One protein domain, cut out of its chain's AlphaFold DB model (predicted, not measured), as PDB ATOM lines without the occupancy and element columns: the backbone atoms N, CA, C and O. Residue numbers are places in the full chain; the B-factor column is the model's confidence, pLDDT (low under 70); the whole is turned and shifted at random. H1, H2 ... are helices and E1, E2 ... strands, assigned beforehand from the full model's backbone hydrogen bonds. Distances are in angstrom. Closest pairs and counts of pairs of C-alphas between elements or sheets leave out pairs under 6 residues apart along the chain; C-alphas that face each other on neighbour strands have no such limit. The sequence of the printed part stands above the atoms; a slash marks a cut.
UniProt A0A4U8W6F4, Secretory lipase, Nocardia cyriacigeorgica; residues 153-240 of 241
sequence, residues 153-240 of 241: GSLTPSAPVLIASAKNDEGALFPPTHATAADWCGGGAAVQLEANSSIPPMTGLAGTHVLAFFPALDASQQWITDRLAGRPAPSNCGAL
ATOM      1  N   GLY A 153      30.921  45.253   9.021       64.81
ATOM      2  CA  GLY A 153      31.886  46.348   9.227       64.81
ATOM      3  C   GLY A 153      32.490  46.905   7.932       64.81
ATOM      4  O   GLY A 153      32.924  48.048   7.896       64.81
ATOM      5  N   SER A 154      32.454  46.137   6.835       69.50
ATOM      6  CA  SER A 154      32.915  46.599   5.515       69.50
ATOM      7  C   SER A 154      31.934  47.540   4.801       69.50
ATOM      8  O   SER A 154      32.285  48.157   3.794       69.50
ATOM      9  N   LEU A 155      30.706  47.649   5.309       76.94
ATOM     10  CA  LEU A 155      29.681  48.561   4.816       76.94
ATOM     11  C   LEU A 155      29.694  49.847   5.644       76.94
ATOM     12  O   LEU A 155      30.213  49.875   6.752       76.94
ATOM     13  N   THR A 156      29.082  50.919   5.144       83.19
ATOM     14  CA  THR A 156      28.850  52.133   5.938       83.19
ATOM     15  C   THR A 156      27.359  52.459   5.936       83.19
ATOM     16  O   THR A 156      26.808  52.768   4.876       83.19
ATOM     17  N   PRO A 157      26.683  52.391   7.097       81.88
ATOM     18  CA  PRO A 157      25.286  52.780   7.211       81.88
ATOM     19  C   PRO A 157      25.069  54.247   6.821       81.88
ATOM     20  O   PRO A 157      25.783  55.139   7.271       81.88
ATOM     21  N   SER A 158      24.047  54.507   6.004       84.25
ATOM     22  CA  SER A 158      23.609  55.872   5.665       84.25
ATOM     23  C   SER A 158      22.655  56.468   6.706       84.25
ATOM     24  O   SER A 158      22.464  57.684   6.759       84.25
ATOM     25  N   ALA A 159      22.056  55.610   7.533       85.25
ATOM     26  CA  ALA A 159      21.242  55.977   8.680       85.25
ATOM     27  C   ALA A 159      22.095  56.009   9.960       85.25
ATOM     28  O   ALA A 159      23.073  55.265  10.053       85.25
ATOM     29  N   PRO A 160      21.717  56.810  10.974       88.06
ATOM     30  CA  PRO A 160      22.311  56.694  12.299       88.06
ATOM     31  C   PRO A 160      22.097  55.297  12.888       88.06
ATOM     32  O   PRO A 160      21.077  54.664  12.604       88.06
ATOM     33  N   VAL A 161      23.029  54.854  13.735       86.88
ATOM     34  CA  VAL A 161      23.018  53.519  14.346       86.88
ATOM     35  C   VAL A 161      23.236  53.608  15.852       86.88
ATOM     36  O   VAL A 161      24.185  54.241  16.317       86.88
ATOM     37  N   LEU A 162      22.382  52.922  16.610       89.50
ATOM     38  CA  LEU A 162      22.667  52.518  17.986       89.50
ATOM     39  C   LEU A 162      23.221  51.094  17.977       89.50
ATOM     40  O   LEU A 162      22.588  50.201  17.417       89.50
ATOM     41  N   ILE A 163      24.355  50.894  18.641       85.31
ATOM     42  CA  ILE A 163      24.907  49.582  18.973       85.31
ATOM     43  C   ILE A 163      24.899  49.463  20.495       85.31
ATOM     44  O   ILE A 163      25.561  50.245  21.170       85.31
ATOM     45  N   ALA A 164      24.182  48.484  21.041       85.94
ATOM     46  CA  ALA A 164      24.227  48.157  22.466       85.94
ATOM     47  C   ALA A 164      24.920  46.804  22.656       85.94
ATOM     48  O   ALA A 164      24.460  45.788  22.135       85.94
ATOM     49  N   SER A 165      26.048  46.789  23.367       81.75
ATOM     50  CA  SER A 165      26.843  45.579  23.602       81.75
ATOM     51  C   SER A 165      27.650  45.736  24.881       81.75
ATOM     52  O   SER A 165      28.402  46.697  25.020       81.75
ATOM     53  N   ALA A 166      27.493  44.814  25.832       85.69
ATOM     54  CA  ALA A 166      28.225  44.908  27.086       85.69
ATOM     55  C   ALA A 166      29.702  44.558  26.901       85.69
ATOM     56  O   ALA A 166      30.053  43.547  26.301       85.69
ATOM     57  N   LYS A 167      30.581  45.366  27.500       88.94
ATOM     58  CA  LYS A 167      32.034  45.153  27.470       88.94
ATOM     59  C   LYS A 167      32.449  43.770  27.985       88.94
ATOM     60  O   LYS A 167      33.440  43.219  27.512       88.94
ATOM     61  N   ASN A 168      31.700  43.242  28.952       86.44
ATOM     62  CA  ASN A 168      31.961  41.966  29.612       86.44
ATOM     63  C   ASN A 168      31.018  40.841  29.149       86.44
ATOM     64  O   ASN A 168      30.893  39.849  29.857       86.44
ATOM     65  N   ASP A 169      30.323  41.007  28.018       79.00
ATOM     66  CA  ASP A 169      29.415  39.993  27.471       79.00
ATOM     67  C   ASP A 169      30.168  38.675  27.196       79.00
ATOM     68  O   ASP A 169      31.110  38.631  26.399       79.00
ATOM     69  N   GLU A 170      29.781  37.611  27.903       71.88
ATOM     70  CA  GLU A 170      30.399  36.285  27.841       71.88
ATOM     71  C   GLU A 170      29.946  35.449  26.637       71.88
ATOM     72  O   GLU A 170      30.586  34.444  26.330       71.88
ATOM     73  N   GLY A 171      28.861  35.841  25.959       67.94
ATOM     74  CA  GLY A 171      28.309  35.127  24.805       67.94
ATOM     75  C   GLY A 171      28.597  35.840  23.485       67.94
ATOM     76  O   GLY A 171      29.197  35.270  22.570       67.94
ATOM     77  N   ALA A 172      28.190  37.104  23.385       69.75
ATOM     78  CA  ALA A 172      28.412  37.958  22.226       69.75
ATOM     79  C   ALA A 172      29.621  38.868  22.465       69.75
ATOM     80  O   ALA A 172      29.530  39.920  23.090       69.75
ATOM     81  N   LEU A 173      30.773  38.463  21.932       69.75
ATOM     82  CA  LEU A 173      32.044  39.130  22.206       69.75
ATOM     83  C   LEU A 173      32.023  40.623  21.820       69.75
ATOM     84  O   LEU A 173      31.733  40.998  20.681       69.75
ATOM     85  N   PHE A 174      32.418  41.476  22.766       80.31
ATOM     86  CA  PHE A 174      32.496  42.927  22.581       80.31
ATOM     87  C   PHE A 174      33.514  43.392  21.516       80.31
ATOM     88  O   PHE A 174      33.174  44.288  20.742       80.31
ATOM     89  N   PRO A 175      34.741  42.832  21.405       83.56
ATOM     90  CA  PRO A 175      35.755  43.392  20.505       83.56
ATOM     91  C   PRO A 175      35.356  43.447  19.016       83.56
ATOM     92  O   PRO A 175      35.550  44.505  18.416       83.56
ATOM     93  N   PRO A 176      34.755  42.403  18.403       78.00
ATOM     94  CA  PRO A 176      34.253  42.490  17.026       78.00
ATOM     95  C   PRO A 176      33.168  43.562  16.830       78.00
ATOM     96  O   PRO A 176      33.151  44.255  15.811       78.00
ATOM     97  N   THR A 177      32.288  43.735  17.819       82.19
ATOM     98  CA  THR A 177      31.227  44.752  17.796       82.19
ATOM     99  C   THR A 177      31.807  46.163  17.896       82.19
ATOM    100  O   THR A 177      31.434  47.051  17.133       82.19
ATOM    101  N   HIS A 178      32.775  46.364  18.791       86.56
ATOM    102  CA  HIS A 178      33.497  47.625  18.936       86.56
ATOM    103  C   HIS A 178      34.297  47.982  17.673       86.56
ATOM    104  O   HIS A 178      34.303  49.139  17.262       86.56
ATOM    105  N   ALA A 179      34.926  46.995  17.024       84.62
ATOM    106  CA  ALA A 179      35.607  47.191  15.744       84.62
ATOM    107  C   ALA A 179      34.624  47.607  14.637       84.62
ATOM    108  O   ALA A 179      34.872  48.586  13.947       84.62
ATOM    109  N   THR A 180      33.466  46.949  14.542       83.12
ATOM    110  CA  THR A 180      32.403  47.326  13.592       83.12
ATOM    111  C   THR A 180      31.923  48.764  13.818       83.12
ATOM    112  O   THR A 180      31.729  49.512  12.863       83.12
ATOM    113  N   ALA A 181      31.767  49.179  15.081       87.19
ATOM    114  CA  ALA A 181      31.415  50.554  15.425       87.19
ATOM    115  C   ALA A 181      32.481  51.555  14.946       87.19
ATOM    116  O   ALA A 181      32.138  52.583  14.361       87.19
ATOM    117  N   ALA A 182      33.761  51.240  15.169       91.94
ATOM    118  CA  ALA A 182      34.884  52.061  14.725       91.94
ATOM    119  C   ALA A 182      34.960  52.143  13.189       91.94
ATOM    120  O   ALA A 182      35.066  53.242  12.651       91.94
ATOM    121  N   ASP A 183      34.804  51.018  12.483       86.94
ATOM    122  CA  ASP A 183      34.795  50.966  11.016       86.94
ATOM    123  C   ASP A 183      33.679  51.851  10.432       86.94
ATOM    124  O   ASP A 183      33.910  52.660   9.529       86.94
ATOM    125  N   TRP A 184      32.467  51.778  10.992       91.00
ATOM    126  CA  TRP A 184      31.343  52.615  10.563       91.00
ATOM    127  C   TRP A 184      31.546  54.096  10.874       91.00
ATOM    128  O   TRP A 184      31.236  54.941  10.031       91.00
ATOM    129  N   CYS A 185      32.098  54.425  12.043       94.44
ATOM    130  CA  CYS A 185      32.488  55.794  12.376       94.44
ATOM    131  C   CYS A 185      33.547  56.340  11.413       94.44
ATOM    132  O   CYS A 185      33.406  57.462  10.926       94.44
ATOM    133  N   GLY A 186      34.569  55.543  11.086       94.12
ATOM    134  CA  GLY A 186      35.604  55.887  10.108       94.12
ATOM    135  C   GLY A 186      35.047  56.087   8.694       94.12
ATOM    136  O   GLY A 186      35.538  56.938   7.952       94.12
ATOM    137  N   GLY A 187      33.974  55.370   8.347       91.25
ATOM    138  CA  GLY A 187      33.200  55.569   7.117       91.25
ATOM    139  C   GLY A 187      32.285  56.805   7.121       91.25
ATOM    140  O   GLY A 187      31.752  57.172   6.075       91.25
ATOM    141  N   GLY A 188      32.107  57.471   8.267       92.62
ATOM    142  CA  GLY A 188      31.278  58.671   8.416       92.62
ATOM    143  C   GLY A 188      29.835  58.417   8.864       92.62
ATOM    144  O   GLY A 188      29.028  59.349   8.851       92.62
ATOM    145  N   ALA A 189      29.490  57.192   9.273       88.50
ATOM    146  CA  ALA A 189      28.190  56.912   9.873       88.50
ATOM    147  C   ALA A 189      28.081  57.549  11.270       88.50
ATOM    148  O   ALA A 189      29.036  57.578  12.045       88.50
ATOM    149  N   ALA A 190      26.885  58.026  11.623       92.06
ATOM    150  CA  ALA A 190      26.600  58.483  12.979       92.06
ATOM    151  C   ALA A 190      26.316  57.274  13.880       92.06
ATOM    152  O   ALA A 190      25.215  56.724  13.843       92.06
ATOM    153  N   VAL A 191      27.302  56.865  14.682       90.50
ATOM    154  CA  VAL A 191      27.181  55.707  15.582       90.50
ATOM    155  C   VAL A 191      27.174  56.148  17.043       90.50
ATOM    156  O   VAL A 191      28.007  56.959  17.460       90.50
ATOM    157  N   GLN A 192      26.245  55.589  17.816       93.75
ATOM    158  CA  GLN A 192      26.264  55.562  19.275       93.75
ATOM    159  C   GLN A 192      26.536  54.127  19.733       93.75
ATOM    160  O   GLN A 192      25.707  53.245  19.515       93.75
ATOM    161  N   LEU A 193      27.680  53.896  20.374       90.50
ATOM    162  CA  LEU A 193      27.996  52.633  21.038       90.50
ATOM    163  C   LEU A 193      27.706  52.729  22.541       90.50
ATOM    164  O   LEU A 193      28.406  53.439  23.261       90.50
ATOM    165  N   GLU A 194      26.725  51.970  23.015       91.12
ATOM    166  CA  GLU A 194      26.439  51.759  24.432       91.12
ATOM    167  C   GLU A 194      27.148  50.493  24.920       91.12
ATOM    168  O   GLU A 194      26.690  49.368  24.713       91.12
ATOM    169  N   ALA A 195      28.304  50.691  25.561       90.88
ATOM    170  CA  ALA A 195      29.195  49.607  25.974       90.88
ATOM    171  C   ALA A 195      28.781  48.905  27.285       90.88
ATOM    172  O   ALA A 195      29.446  47.958  27.702       90.88
ATOM    173  N   ASN A 196      27.764  49.414  27.996       87.06
ATOM    174  CA  ASN A 196      27.280  48.898  29.288       87.06
ATOM    175  C   ASN A 196      28.408  48.486  30.264       87.06
ATOM    176  O   ASN A 196      28.340  47.454  30.929       87.06
ATOM    177  N   SER A 197      29.471  49.299  30.346       90.81
ATOM    178  CA  SER A 197      30.709  48.968  31.080       90.81
ATOM    179  C   SER A 197      30.522  48.791  32.592       90.81
ATOM    180  O   SER A 197      31.430  48.307  33.264       90.81
ATOM    181  N   SER A 198      29.381  49.214  33.139       90.31
ATOM    182  CA  SER A 198      29.021  49.043  34.549       90.31
ATOM    183  C   SER A 198      28.600  47.615  34.899       90.31
ATOM    184  O   SER A 198      28.592  47.279  36.082       90.31
ATOM    185  N   ILE A 199      28.259  46.776  33.914       86.56
ATOM    186  CA  ILE A 199      27.884  45.380  34.158       86.56
ATOM    187  C   ILE A 199      29.165  44.576  34.434       86.56
ATOM    188  O   ILE A 199      30.036  44.519  33.559       86.56
ATOM    189  N   PRO A 200      29.330  43.975  35.627       87.12
ATOM    190  CA  PRO A 200      30.537  43.227  35.960       87.12
ATOM    191  C   PRO A 200      30.609  41.905  35.176       87.12
ATOM    192  O   PRO A 200      29.567  41.376  34.795       87.12
ATOM    193  N   PRO A 201      31.813  41.349  34.948       85.19
ATOM    194  CA  PRO A 201      31.955  40.046  34.306       85.19
ATOM    195  C   PRO A 201      31.369  38.951  35.200       85.19
ATOM    196  O   PRO A 201      31.789  38.790  36.348       85.19
ATOM    197  N   MET A 202      30.400  38.202  34.678       78.56
ATOM    198  CA  MET A 202      29.737  37.101  35.379       78.56
ATOM    199  C   MET A 202      29.427  35.956  34.414       78.56
ATOM    200  O   MET A 202      29.095  36.178  33.252       78.56
ATOM    201  N   THR A 203      29.499  34.728  34.924       68.19
ATOM    202  CA  THR A 203      29.129  33.493  34.218       68.19
ATOM    203  C   THR A 203      28.046  32.753  35.012       68.19
ATOM    204  O   THR A 203      27.918  32.945  36.223       68.19
ATOM    205  N   GLY A 204      27.271  31.884  34.361       57.69
ATOM    206  CA  GLY A 204      26.212  31.091  35.003       57.69
ATOM    207  C   GLY A 204      24.788  31.564  34.681       57.69
ATOM    208  O   GLY A 204      24.554  32.200  33.660       57.69
ATOM    209  N   LEU A 205      23.817  31.228  35.546       52.38
ATOM    210  CA  LEU A 205      22.372  31.345  35.252       52.38
ATOM    211  C   LEU A 205      21.882  32.775  34.938       52.38
ATOM    212  O   LEU A 205      20.847  32.945  34.304       52.38
ATOM    213  N   ALA A 206      22.615  33.792  35.389       60.41
ATOM    214  CA  ALA A 206      22.390  35.199  35.073       60.41
ATOM    215  C   ALA A 206      23.705  35.818  34.575       60.41
ATOM    216  O   ALA A 206      24.259  36.722  35.201       60.41
ATOM    217  N   GLY A 207      24.247  35.249  33.496       70.06
ATOM    218  CA  GLY A 207      25.448  35.750  32.835       70.06
ATOM    219  C   GLY A 207      25.287  37.181  32.310       70.06
ATOM    220  O   GLY A 207      24.178  37.717  32.187       70.06
ATOM    221  N   THR A 208      26.414  37.823  32.023       75.81
ATOM    222  CA  THR A 208      26.481  39.201  31.518       75.81
ATOM    223  C   THR A 208      25.669  39.387  30.232       75.81
ATOM    224  O   THR A 208      25.034  40.429  30.097       75.81
ATOM    225  N   HIS A 209      25.615  38.401  29.326       76.06
ATOM    226  CA  HIS A 209      24.871  38.482  28.062       76.06
ATOM    227  C   HIS A 209      23.380  38.751  28.307       76.06
ATOM    228  O   HIS A 209      22.795  39.695  27.772       76.06
ATOM    229  N   VAL A 210      22.773  37.964  29.199       74.06
ATOM    230  CA  VAL A 210      21.356  38.102  29.561       74.06
ATOM    231  C   VAL A 210      21.115  39.397  30.331       74.06
ATOM    232  O   VAL A 210      20.129  40.089  30.094       74.06
ATOM    233  N   LEU A 211      22.015  39.772  31.238       78.81
ATOM    234  CA  LEU A 211      21.860  41.012  32.000       78.81
ATOM    235  C   LEU A 211      22.012  42.263  31.131       78.81
ATOM    236  O   LEU A 211      21.342  43.260  31.390       78.81
ATOM    237  N   ALA A 212      22.843  42.208  30.090       80.75
ATOM    238  CA  ALA A 212      23.033  43.293  29.134       80.75
ATOM    239  C   ALA A 212      21.798  43.552  28.263       80.75
ATOM    240  O   ALA A 212      21.622  44.678  27.792       80.75
ATOM    241  N   PHE A 213      20.922  42.554  28.095       78.19
ATOM    242  CA  PHE A 213      19.678  42.688  27.338       78.19
ATOM    243  C   PHE A 213      18.769  43.787  27.896       78.19
ATOM    244  O   PHE A 213      18.238  44.586  27.134       78.19
ATOM    245  N   PHE A 214      18.600  43.867  29.217       79.56
ATOM    246  CA  PHE A 214      17.655  44.801  29.836       79.56
ATOM    247  C   PHE A 214      17.996  46.286  29.603       79.56
ATOM    248  O   PHE A 214      17.134  47.006  29.099       79.56
ATOM    249  N   PRO A 215      19.218  46.776  29.903       79.56
ATOM    250  CA  PRO A 215      19.582  48.154  29.583       79.56
ATOM    251  C   PRO A 215      19.648  48.404  28.071       79.56
ATOM    252  O   PRO A 215      19.315  49.499  27.628       79.56
ATOM    253  N   ALA A 216      20.021  47.405  27.258       79.69
ATOM    254  CA  ALA A 216      19.982  47.529  25.801       79.69
ATOM    255  C   ALA A 216      18.548  47.709  25.272       79.69
ATOM    256  O   ALA A 216      18.315  48.535  24.387       79.69
ATOM    257  N   LEU A 217      17.582  46.976  25.832       77.81
ATOM    258  CA  LEU A 217      16.172  47.073  25.475       77.81
ATOM    259  C   LEU A 217      15.629  48.474  25.775       77.81
ATOM    260  O   LEU A 217      15.063  49.099  24.881       77.81
ATOM    261  N   ASP A 218      15.850  48.983  26.986       75.69
ATOM    262  CA  ASP A 218      15.424  50.331  27.383       75.69
ATOM    263  C   ASP A 218      16.058  51.414  26.491       75.69
ATOM    264  O   ASP A 218      15.354  52.208  25.856       75.69
ATOM    265  N   ALA A 219      17.386  51.364  26.329       79.00
ATOM    266  CA  ALA A 219      18.118  52.296  25.480       79.00
ATOM    267  C   ALA A 219      17.616  52.270  24.028       79.00
ATOM    268  O   ALA A 219      17.442  53.325  23.417       79.00
ATOM    269  N   SER A 220      17.336  51.086  23.471       78.81
ATOM    270  CA  SER A 220      16.856  50.945  22.091       78.81
ATOM    271  C   SER A 220      15.467  51.547  21.872       78.81
ATOM    272  O   SER A 220      15.254  52.245  20.876       78.81
ATOM    273  N   GLN A 221      14.538  51.336  22.810       81.75
ATOM    274  CA  GLN A 221      13.181  51.873  22.726       81.75
ATOM    275  C   GLN A 221      13.200  53.398  22.764       81.75
ATOM    276  O   GLN A 221      12.581  54.050  21.913       81.75
ATOM    277  N   GLN A 222      13.954  53.972  23.704       81.50
ATOM    278  CA  GLN A 222      14.091  55.420  23.800       81.50
ATOM    279  C   GLN A 222      14.791  55.992  22.565       81.50
ATOM    280  O   GLN A 222      14.343  56.990  22.004       81.50
ATOM    281  N   TRP A 223      15.861  55.346  22.099       85.06
ATOM    282  CA  TRP A 223      16.620  55.811  20.944       85.06
ATOM    283  C   TRP A 223      15.769  55.854  19.675       85.06
ATOM    284  O   TRP A 223      15.793  56.861  18.967       85.06
ATOM    285  N   ILE A 224      14.975  54.812  19.408       81.75
ATOM    286  CA  ILE A 224      14.044  54.788  18.271       81.75
ATOM    287  C   ILE A 224      12.975  55.864  18.429       81.75
ATOM    288  O   ILE A 224      12.726  56.616  17.485       81.75
ATOM    289  N   THR A 225      12.370  55.965  19.613       85.00
ATOM    290  CA  THR A 225      11.340  56.973  19.904       85.00
ATOM    291  C   THR A 225      11.861  58.381  19.619       85.00
ATOM    292  O   THR A 225      11.194  59.169  18.948       85.00
ATOM    293  N   ASP A 226      13.094  58.675  20.026       85.94
ATOM    294  CA  ASP A 226      13.753  59.948  19.761       85.94
ATOM    295  C   ASP A 226      13.959  60.209  18.260       85.94
ATOM    296  O   ASP A 226      13.724  61.331  17.799       85.94
ATOM    297  N   ARG A 227      14.369  59.199  17.474       89.62
ATOM    298  CA  ARG A 227      14.524  59.350  16.015       89.62
ATOM    299  C   ARG A 227      13.186  59.594  15.323       89.62
ATOM    300  O   ARG A 227      13.105  60.461  14.453       89.62
ATOM    301  N   LEU A 228      12.134  58.885  15.737       88.00
ATOM    302  CA  LEU A 228      10.773  59.074  15.223       88.00
ATOM    303  C   LEU A 228      10.204  60.450  15.594       88.00
ATOM    304  O   LEU A 228       9.468  61.043  14.808       88.00
ATOM    305  N   ALA A 229      10.603  61.001  16.742       92.56
ATOM    306  CA  ALA A 229      10.281  62.364  17.163       92.56
ATOM    307  C   ALA A 229      11.154  63.447  16.489       92.56
ATOM    308  O   ALA A 229      11.058  64.625  16.839       92.56
ATOM    309  N   GLY A 230      12.028  63.079  15.546       89.00
ATOM    310  CA  GLY A 230      12.898  64.012  14.827       89.00
ATOM    311  C   GLY A 230      14.053  64.571  15.662       89.00
ATOM    312  O   GLY A 230      14.677  65.556  15.262       89.00
ATOM    313  N   ARG A 231      14.365  63.971  16.819       93.69
ATOM    314  CA  ARG A 231      15.523  64.377  17.622       93.69
ATOM    315  C   ARG A 231      16.808  63.911  16.927       93.69
ATOM    316  O   ARG A 231      16.889  62.738  16.540       93.69
ATOM    317  N   PRO A 232      17.837  64.773  16.810       91.31
ATOM    318  CA  PRO A 232      19.121  64.389  16.230       91.31
ATOM    319  C   PRO A 232      19.694  63.135  16.893       91.31
ATOM    320  O   PRO A 232      19.554  62.961  18.106       91.31
ATOM    321  N   ALA A 233      20.311  62.256  16.104       90.00
ATOM    322  CA  ALA A 233      20.983  61.080  16.637       90.00
ATOM    323  C   ALA A 233      22.266  61.495  17.370       90.00
ATOM    324  O   ALA A 233      23.069  62.234  16.793       90.00
ATOM    325  N   PRO A 234      22.472  61.057  18.623       92.19
ATOM    326  CA  PRO A 234      23.762  61.225  19.275       92.19
ATOM    327  C   PRO A 234      24.814  60.355  18.577       92.19
ATOM    328  O   PRO A 234      24.495  59.360  17.925       92.19
ATOM    329  N   SER A 235      26.079  60.727  18.739       94.62
ATOM    330  CA  SER A 235      27.200  59.905  18.309       94.62
ATOM    331  C   SER A 235      28.359  60.046  19.284       94.62
ATOM    332  O   SER A 235      28.641  61.143  19.767       94.62
ATOM    333  N   ASN A 236      29.029  58.931  19.560       95.81
ATOM    334  CA  ASN A 236      30.253  58.880  20.352       95.81
ATOM    335  C   ASN A 236      31.445  58.363  19.533       95.81
ATOM    336  O   ASN A 236      32.411  57.870  20.108       95.81
ATOM    337  N   CYS A 237      31.420  58.552  18.206       96.06
ATOM    338  CA  CYS A 237      32.520  58.173  17.314       96.06
ATOM    339  C   CYS A 237      33.877  58.757  17.733       96.06
ATOM    340  O   CYS A 237      34.896  58.109  17.551       96.06
ATOM    341  N   GLY A 238      33.910  59.946  18.348       94.31
ATOM    342  CA  GLY A 238      35.156  60.546  18.846       94.31
ATOM    343  C   GLY A 238      35.798  59.824  20.040       94.31
ATOM    344  O   GLY A 238      36.907  60.180  20.425       94.31
ATOM    345  N   ALA A 239      35.109  58.853  20.647       92.06
ATOM    346  CA  ALA A 239      35.638  57.999  21.712       92.06
ATOM    347  C   ALA A 239      36.075  56.613  21.205       92.06
ATOM    348  O   ALA A 239      36.558  55.803  21.997       92.06
ATOM    349  N   LEU A 240      35.880  56.334  19.913       89.38
ATOM    350  CA  LEU A 240      36.301  55.101  19.259       89.38
ATOM    351  C   LEU A 240      37.676  55.312  18.592       89.38
ATOM    352  O   LEU A 240      38.006  56.449  18.250       89.38
TER     353      LEU A 240
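Overview. This is residues 153 to 240 of the 241 residues of the protein "Secretory lipase" of Nocardia cyriacigeorgica (UniProt A0A4U8W6F4). A small parallel sheet, E1 beside E2, lies between two helices, H1 on one side and kinked H2 on the other; residues 229 to 240 fold back from H2 past the sheet toward H1. The 88 printed residues, under half in named elements, run E1, H1, E2, H2: mostly helix, compact, radius of gyration of the C-alphas 13.5 A, spans 39 by 29 by 19 A.

Arrangement. E1, residues 161 to 164, and E2, 191 to 194, are parallel at 15 degrees, with N 163 and O 192 2.8 A apart. With H1, residues 174 to 186, they form a strand-helix-strand unit, parallel neighbour strands joined through a helix, with a right-handed crossover. The closest C-alphas of H1 and E2, Cys 185 and Val 191, are 6.2 A apart. H2, residues 208 to 228, comes closest to E1 at C-alphas 216 and 164, 5.4 A. H1 and H2 are apart. Every O i to N i+4 pair is within hydrogen-bond range in H1, 15 of 17 in H2.

Along the chain. E1 begins at (23.018, 53.519, 14.346). H1 measures 18.3 A. H2, 30.1 A with a 32 degree kink near residue 215, ends at (10.773, 59.074, 15.223).

Size, cuts and confidence. The farthest C-alphas, Gly 204 and Gly 230, are 40.8 A apart. The printed part has no cut; the link E2 to H2 is long. pLDDT is under 70 at 153 to 154, 171 to 173 and 203 to 206.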